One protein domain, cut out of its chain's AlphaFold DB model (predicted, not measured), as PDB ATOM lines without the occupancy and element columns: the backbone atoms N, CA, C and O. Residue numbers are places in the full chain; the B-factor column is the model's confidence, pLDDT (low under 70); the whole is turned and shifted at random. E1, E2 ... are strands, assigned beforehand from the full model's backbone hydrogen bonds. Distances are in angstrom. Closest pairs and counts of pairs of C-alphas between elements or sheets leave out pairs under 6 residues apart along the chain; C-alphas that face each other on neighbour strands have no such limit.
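Overview. This is residues 12 to 64 of the 316 residues of an uncharacterized protein of Prevotella sp. MGM2 (UniProt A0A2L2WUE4). With little regular structure, the printed part is a long, loose ribbon with hairpin E2 and E3 at one end and hairpin E4 and E5, edged by E1, at the other; residues 12 to 22 stick out. The printed part has 53 residues, of which 19 are in named elements, under half; the class is all strand, with no named helix and five strands, E1 to E5 in order along the chain, in two antiparallel sheets, E1 - E4 - E5 and E2 - E3. The radius of gyration of the C-alphas is 13.1 A; the spans are 41 by 25 by 18 A.

Along the chain. After residues 12 to 26 comes E1, residues 27 to 29, from C-alpha 27 at (-97.997, -36.224, -15.228), 6.5 A long. E2, 32 to 34, spans 6.8 A; E3, 40 to 42, 6.9 A; E4, 47 to 51, 13.0 A; E5, 59 to 63, 13.3 A, to C-alpha 63 at (-88.071, -39.178, -9.802).

Arrangement. E1 runs on into E2 at 49 degrees. Within hydrogen-bond range are N 29 and O 47 of E1 and E4, 2.8 A; N 41 and O 33 of hairpin E2 and E3, 2.9 A; N 48 and O 62 of hairpin E4 and E5, 2.8 A. E2 and E5 are apart.

Size, cuts and confidence. The farthest C-alphas, Asn 37 and Gly 54, are 42.2 A apart. The printed part has no cut; no link is long; no printed residue has pLDDT under 70.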
ATOM      1  N   ASN A  12     -79.648 -24.086 -22.647       89.94
ATOM      2  CA  ASN A  12     -78.705 -23.001 -22.452       89.94
ATOM      3  C   ASN A  12     -77.378 -23.594 -21.955       89.94
ATOM      4  O   ASN A  12     -77.253 -23.995 -20.800       89.94
ATOM      5  N   LYS A  13     -76.375 -23.645 -22.838       88.00
ATOM      6  CA  LYS A  13     -75.052 -24.219 -22.537       88.00
ATOM      7  C   LYS A  13     -74.276 -23.455 -21.456       88.00
ATOM      8  O   LYS A  13     -73.382 -24.036 -20.854       88.00
ATOM      9  N   GLN A  14     -74.587 -22.179 -21.221       93.12
ATOM     10  CA  GLN A  14     -73.904 -21.355 -20.218       93.12
ATOM     11  C   GLN A  14     -74.423 -21.657 -18.813       93.12
ATOM     12  O   GLN A  14     -73.639 -21.773 -17.878       93.12
ATOM     13  N   THR A  15     -75.742 -21.797 -18.666       93.31
ATOM     14  CA  THR A  15     -76.379 -22.072 -17.370       93.31
ATOM     15  C   THR A  15     -76.573 -23.563 -17.105       93.31
ATOM     16  O   THR A  15     -76.835 -23.946 -15.970       93.31
ATOM     17  N   GLY A  16     -76.471 -24.413 -18.132       88.50
ATOM     18  CA  GLY A  16     -76.756 -25.845 -18.034       88.50
ATOM     19  C   GLY A  16     -78.244 -26.156 -17.842       88.50
ATOM     20  O   GLY A  16     -78.585 -27.220 -17.335       88.50
ATOM     21  N   THR A  17     -79.140 -25.236 -18.213       89.31
ATOM     22  CA  THR A  17     -80.589 -25.353 -17.969       89.31
ATOM     23  C   THR A  17     -81.391 -25.373 -19.266       89.31
ATOM     24  O   THR A  17     -80.999 -24.753 -20.252       89.31
ATOM     25  N   ALA A  18     -82.566 -26.000 -19.243       89.31
ATOM     26  CA  ALA A  18     -83.581 -25.884 -20.288       89.31
ATOM     27  C   ALA A  18     -84.907 -25.426 -19.662       89.31
ATOM     28  O   ALA A  18     -85.288 -25.917 -18.598       89.31
ATOM     29  N   LEU A  19     -85.593 -24.483 -20.313       89.38
ATOM     30  CA  LEU A  19     -86.916 -24.012 -19.902       89.38
ATOM     31  C   LEU A  19     -87.991 -24.734 -20.715       89.38
ATOM     32  O   LEU A  19     -87.925 -24.760 -21.940       89.38
ATOM     33  N   PHE A  20     -88.992 -25.271 -20.022       89.56
ATOM     34  CA  PHE A  20     -90.185 -25.860 -20.619       89.56
ATOM     35  C   PHE A  20     -91.394 -25.014 -20.213       89.56
ATOM     36  O   PHE A  20     -91.770 -24.998 -19.044       89.56
ATOM     37  N   GLU A  21     -91.996 -24.299 -21.163       85.88
ATOM     38  CA  GLU A  21     -93.082 -23.343 -20.875       85.88
ATOM     39  C   GLU A  21     -94.437 -24.023 -20.636       85.88
ATOM     40  O   GLU A  21     -95.317 -23.490 -19.962       85.88
ATOM     41  N   HIS A  22     -94.613 -25.223 -21.187       87.19
ATOM     42  CA  HIS A  22     -95.868 -25.965 -21.134       87.19
ATOM     43  C   HIS A  22     -95.662 -27.293 -20.412       87.19
ATOM     44  O   HIS A  22     -95.321 -28.306 -21.024       87.19
ATOM     45  N   VAL A  23     -95.853 -27.275 -19.094       87.88
ATOM     46  CA  VAL A  23     -95.749 -28.448 -18.219       87.88
ATOM     47  C   VAL A  23     -97.068 -28.622 -17.474       87.88
ATOM     48  O   VAL A  23     -97.622 -27.673 -16.929       87.88
ATOM     49  N   VAL A  24     -97.583 -29.847 -17.481       88.50
ATOM     50  CA  VAL A  24     -98.838 -30.233 -16.844       88.50
ATOM     51  C   VAL A  24     -98.496 -30.991 -15.562       88.50
ATOM     52  O   VAL A  24     -97.829 -32.027 -15.646       88.50
ATOM     53  N   PRO A  25     -98.931 -30.509 -14.386       87.88
ATOM     54  CA  PRO A  25     -98.737 -31.221 -13.129       87.88
ATOM     55  C   PRO A  25     -99.406 -32.604 -13.110       87.88
ATOM     56  O   PRO A  25    -100.316 -32.897 -13.885       87.88
ATOM     57  N   ASP A  26     -98.947 -33.441 -12.187       86.69
ATOM     58  CA  ASP A  26     -99.349 -34.823 -11.918       86.69
ATOM     59  C   ASP A  26     -99.165 -35.785 -13.102       86.69
ATOM     60  O   ASP A  26     -99.812 -36.829 -13.186       86.69
ATOM     61  N   ASN A  27     -98.266 -35.444 -14.027       87.88
ATOM     62  CA  ASN A  27     -97.997 -36.224 -15.228       87.88
ATOM     63  C   ASN A  27     -96.554 -36.748 -15.269       87.88
ATOM     64  O   ASN A  27     -95.639 -36.107 -14.750       87.88
ATOM     65  N   LEU A  28     -96.361 -37.910 -15.898       91.00
ATOM     66  CA  LEU A  28     -95.060 -38.565 -16.043       91.00
ATOM     67  C   LEU A  28     -94.326 -38.037 -17.280       91.00
ATOM     68  O   LEU A  28     -94.821 -38.135 -18.405       91.00
ATOM     69  N   TYR A  29     -93.116 -37.535 -17.070       91.56
ATOM     70  CA  TYR A  29     -92.239 -37.003 -18.102       91.56
ATOM     71  C   TYR A  29     -91.018 -37.892 -18.305       91.56
ATOM     72  O   TYR A  29     -90.428 -38.410 -17.358       91.56
ATOM     73  N   PHE A  30     -90.629 -38.031 -19.571       91.56
ATOM     74  CA  PHE A  30     -89.435 -38.747 -20.001       91.56
ATOM     75  C   PHE A  30     -88.477 -37.726 -20.622       91.56
ATOM     76  O   PHE A  30     -88.738 -37.275 -21.742       91.56
ATOM     77  N   PRO A  31     -87.412 -37.310 -19.915       89.38
ATOM     78  CA  PRO A  31     -86.457 -36.360 -20.463       89.38
ATOM     79  C   PRO A  31     -85.667 -37.021 -21.596       89.38
ATOM     80  O   PRO A  31     -84.940 -37.994 -21.393       89.38
ATOM     81  N   VAL A  32     -85.823 -36.478 -22.798       87.69
ATOM     82  CA  VAL A  32     -85.130 -36.921 -24.009       87.69
ATOM     83  C   VAL A  32     -84.579 -35.705 -24.742       87.69
ATOM     84  O   VAL A  32     -85.222 -34.654 -24.752       87.69
ATOM     85  N   TYR A  33     -83.412 -35.846 -25.362       85.88
ATOM     86  CA  TYR A  33     -82.930 -34.879 -26.344       85.88
ATOM     87  C   TYR A  33     -82.938 -35.506 -27.736       85.88
ATOM     88  O   TYR A  33     -82.872 -36.727 -27.884       85.88
ATOM     89  N   LEU A  34     -83.068 -34.647 -28.740       82.38
ATOM     90  CA  LEU A  34     -82.921 -35.000 -30.144       82.38
ATOM     91  C   LEU A  34     -81.537 -34.545 -30.586       82.38
ATOM     92  O   LEU A  34     -81.150 -33.410 -30.294       82.38
ATOM     93  N   ASP A  35     -80.788 -35.426 -31.238       82.44
ATOM     94  CA  ASP A  35     -79.542 -35.024 -31.887       82.44
ATOM     95  C   ASP A  35     -79.798 -34.373 -33.259       82.44
ATOM     96  O   ASP A  35     -80.939 -34.186 -33.688       82.44
ATOM     97  N   GLU A  36     -78.718 -34.001 -33.947       84.12
ATOM     98  CA  GLU A  36     -78.765 -33.347 -35.262       84.12
ATOM     99  C   GLU A  36     -79.411 -34.222 -36.352       84.12
ATOM    100  O   GLU A  36     -79.925 -33.689 -37.335       84.12
ATOM    101  N   ASN A  37     -79.440 -35.545 -36.163       85.81
ATOM    102  CA  ASN A  37     -80.071 -36.500 -37.073       85.81
ATOM    103  C   ASN A  37     -81.554 -36.735 -36.734       85.81
ATOM    104  O   ASN A  37     -82.261 -37.416 -37.480       85.81
ATOM    105  N   GLY A  38     -82.040 -36.166 -35.627       79.00
ATOM    106  CA  GLY A  38     -83.385 -36.392 -35.111       79.00
ATOM    107  C   GLY A  38     -83.530 -37.700 -34.328       79.00
ATOM    108  O   GLY A  38     -84.662 -38.122 -34.071       79.00
ATOM    109  N   ASP A  39     -82.421 -38.333 -33.935       81.94
ATOM    110  CA  ASP A  39     -82.449 -39.526 -33.097       81.94
ATOM    111  C   ASP A  39     -82.706 -39.149 -31.633       81.94
ATOM    112  O   ASP A  39     -82.214 -38.144 -31.115       81.94
ATOM    113  N   TYR A  40     -83.517 -39.967 -30.959       80.69
ATOM    114  CA  TYR A  40     -83.884 -39.765 -29.559       80.69
ATOM    115  C   TYR A  40     -82.827 -40.360 -28.638       80.69
ATOM    116  O   TYR A  40     -82.523 -41.548 -28.726       80.69
ATOM    117  N   HIS A  41     -82.380 -39.568 -27.670       83.44
ATOM    118  CA  HIS A  41     -81.437 -39.993 -26.642       83.44
ATOM    119  C   HIS A  41     -81.994 -39.712 -25.251       83.44
ATOM    120  O   HIS A  41     -82.628 -38.681 -25.011       83.44
ATOM    121  N   SER A  42     -81.751 -40.632 -24.316       84.12
ATOM    122  CA  SER A  42     -82.107 -40.433 -22.909       84.12
ATOM    123  C   SER A  42     -81.345 -39.239 -22.334       84.12
ATOM    124  O   SER A  42     -80.122 -39.189 -22.448       84.12
ATOM    125  N   PHE A  43     -82.041 -38.308 -21.677       84.75
ATOM    126  CA  PHE A  43     -81.418 -37.155 -21.008       84.75
ATOM    127  C   PHE A  43     -81.543 -37.206 -19.476       84.75
ATOM    128  O   PHE A  43     -81.125 -36.283 -18.783       84.75
ATOM    129  N   GLY A  44     -82.117 -38.278 -18.922       84.88
ATOM    130  CA  GLY A  44     -82.229 -38.457 -17.477       84.88
ATOM    131  C   GLY A  44     -83.269 -39.489 -17.056       84.88
ATOM    132  O   GLY A  44     -83.865 -40.190 -17.878       84.88
ATOM    133  N   GLU A  45     -83.486 -39.570 -15.747       87.69
ATOM    134  CA  GLU A  45     -84.520 -40.418 -15.154       87.69
ATOM    135  C   GLU A  45     -85.918 -39.830 -15.403       87.69
ATOM    136  O   GLU A  45     -86.092 -38.612 -15.294       87.69
ATOM    137  N   PRO A  46     -86.936 -40.662 -15.686       92.12
ATOM    138  CA  PRO A  46     -88.320 -40.210 -15.719       92.12
ATOM    139  C   PRO A  46     -88.756 -39.608 -14.383       92.12
ATOM    140  O   PRO A  46     -88.381 -40.090 -13.309       92.12
ATOM    141  N   PHE A  47     -89.588 -38.575 -14.450       91.88
ATOM    142  CA  PHE A  47     -90.056 -37.858 -13.270       91.88
ATOM    143  C   PHE A  47     -91.512 -37.425 -13.408       91.88
ATOM    144  O   PHE A  47     -92.026 -37.238 -14.509       91.88
ATOM    145  N   VAL A  48     -92.174 -37.241 -12.272       91.94
ATOM    146  CA  VAL A  48     -93.502 -36.640 -12.167       91.94
ATOM    147  C   VAL A  48     -93.348 -35.216 -11.653       91.94
ATOM    148  O   VAL A  48     -92.605 -34.966 -10.704       91.94
ATOM    149  N   VAL A  49     -94.046 -34.272 -12.277       90.12
ATOM    150  CA  VAL A  49     -94.146 -32.894 -11.779       90.12
ATOM    151  C   VAL A  49     -95.354 -32.834 -10.862       90.12
ATOM    152  O   VAL A  49     -96.466 -32.973 -11.343       90.12
ATOM    153  N   ILE A  50     -95.170 -32.663  -9.560       88.06
ATOM    154  CA  ILE A  50     -96.257 -32.716  -8.576       88.06
ATOM    155  C   ILE A  50     -96.568 -31.307  -8.091       88.06
ATOM    156  O   ILE A  50     -95.658 -30.548  -7.764       88.06
ATOM    157  N   GLU A  51     -97.854 -30.970  -8.030       85.06
ATOM    158  CA  GLU A  51     -98.320 -29.752  -7.368       85.06
ATOM    159  C   GLU A  51     -98.131 -29.883  -5.849       85.06
ATOM    160  O   GLU A  51     -98.700 -30.767  -5.210       85.06
ATOM    161  N   ASP A  52     -97.326 -28.996  -5.272       83.31
ATOM    162  CA  ASP A  52     -96.981 -28.963  -3.855       83.31
ATOM    163  C   ASP A  52     -97.131 -27.539  -3.314       83.31
ATOM    164  O   ASP A  52     -96.235 -26.699  -3.421       83.31
ATOM    165  N   LYS A  53     -98.285 -27.271  -2.694       78.69
ATOM    166  CA  LYS A  53     -98.623 -25.961  -2.115       78.69
ATOM    167  C   LYS A  53     -97.742 -25.570  -0.919       78.69
ATOM    168  O   LYS A  53     -97.844 -24.436  -0.463       78.69
ATOM    169  N   GLY A  54     -96.917 -26.483  -0.401       79.44
ATOM    170  CA  GLY A  54     -95.941 -26.204   0.654       79.44
ATOM    171  C   GLY A  54     -94.602 -25.661   0.143       79.44
ATOM    172  O   GLY A  54     -93.792 -25.205   0.946       79.44
ATOM    173  N   GLN A  55     -94.353 -25.695  -1.170       77.25
ATOM    174  CA  GLN A  55     -93.133 -25.185  -1.804       77.25
ATOM    175  C   GLN A  55     -93.320 -23.746  -2.309       77.25
ATOM    176  O   GLN A  55     -94.386 -23.398  -2.813       77.25
ATOM    177  N   ASN A  56     -92.256 -22.931  -2.276       71.50
ATOM    178  CA  ASN A  56     -92.281 -21.530  -2.739       71.50
ATOM    179  C   ASN A  56     -92.763 -21.366  -4.191       71.50
ATOM    180  O   ASN A  56     -93.374 -20.356  -4.523       71.50
ATOM    181  N   ASN A  57     -92.511 -22.365  -5.042       73.88
ATOM    182  CA  ASN A  57     -92.917 -22.354  -6.448       73.88
ATOM    183  C   ASN A  57     -94.193 -23.169  -6.713       73.88
ATOM    184  O   ASN A  57     -94.602 -23.283  -7.863       73.88
ATOM    185  N   GLY A  58     -94.801 -23.768  -5.683       84.12
ATOM    186  CA  GLY A  58     -96.024 -24.565  -5.809       84.12
ATOM    187  C   GLY A  58     -95.852 -25.945  -6.456       84.12
ATOM    188  O   GLY A  58     -96.851 -26.634  -6.654       84.12
ATOM    189  N   TYR A  59     -94.625 -26.360  -6.798       88.00
ATOM    190  CA  TYR A  59     -94.344 -27.623  -7.494       88.00
ATOM    191  C   TYR A  59     -93.052 -28.288  -7.010       88.00
ATOM    192  O   TYR A  59     -92.102 -27.608  -6.621       88.00
ATOM    193  N   ARG A  60     -92.990 -29.620  -7.121       89.69
ATOM    194  CA  ARG A  60     -91.774 -30.426  -6.922       89.69
ATOM    195  C   ARG A  60     -91.637 -31.510  -7.988       89.69
ATOM    196  O   ARG A  60     -92.629 -31.947  -8.565       89.69
ATOM    197  N   LEU A  61     -90.410 -31.975  -8.215       90.00
ATOM    198  CA  LEU A  61     -90.142 -33.137  -9.065       90.00
ATOM    199  C   LEU A  61     -90.038 -34.399  -8.211       90.00
ATOM    200  O   LEU A  61     -89.384 -34.400  -7.169       90.00
ATOM    201  N   GLU A  62     -90.659 -35.480  -8.667       90.44
ATOM    202  CA  GLU A  62     -90.513 -36.809  -8.081       90.44
ATOM    203  C   GLU A  62     -89.954 -37.770  -9.123       90.44
ATOM    204  O   GLU A  62     -90.603 -38.064 -10.124       90.44
ATOM    205  N   HIS A  63     -88.731 -38.241  -8.900       89.12
ATOM    206  CA  HIS A  63     -88.071 -39.178  -9.802       89.12
ATOM    207  C   HIS A  63     -88.543 -40.603  -9.533       89.12
ATOM    208  O   HIS A  63     -88.572 -41.042  -8.382       89.12
ATOM    209  N   ILE A  64     -88.858 -41.339 -10.599       85.19
ATOM    210  CA  ILE A  64     -89.212 -42.753 -10.493       85.19
ATOM    211  C   ILE A  64     -87.922 -43.571 -10.494       85.19
ATOM    212  O   ILE A  64     -87.232 -43.660 -11.510       85.19
TER     213      ILE A  64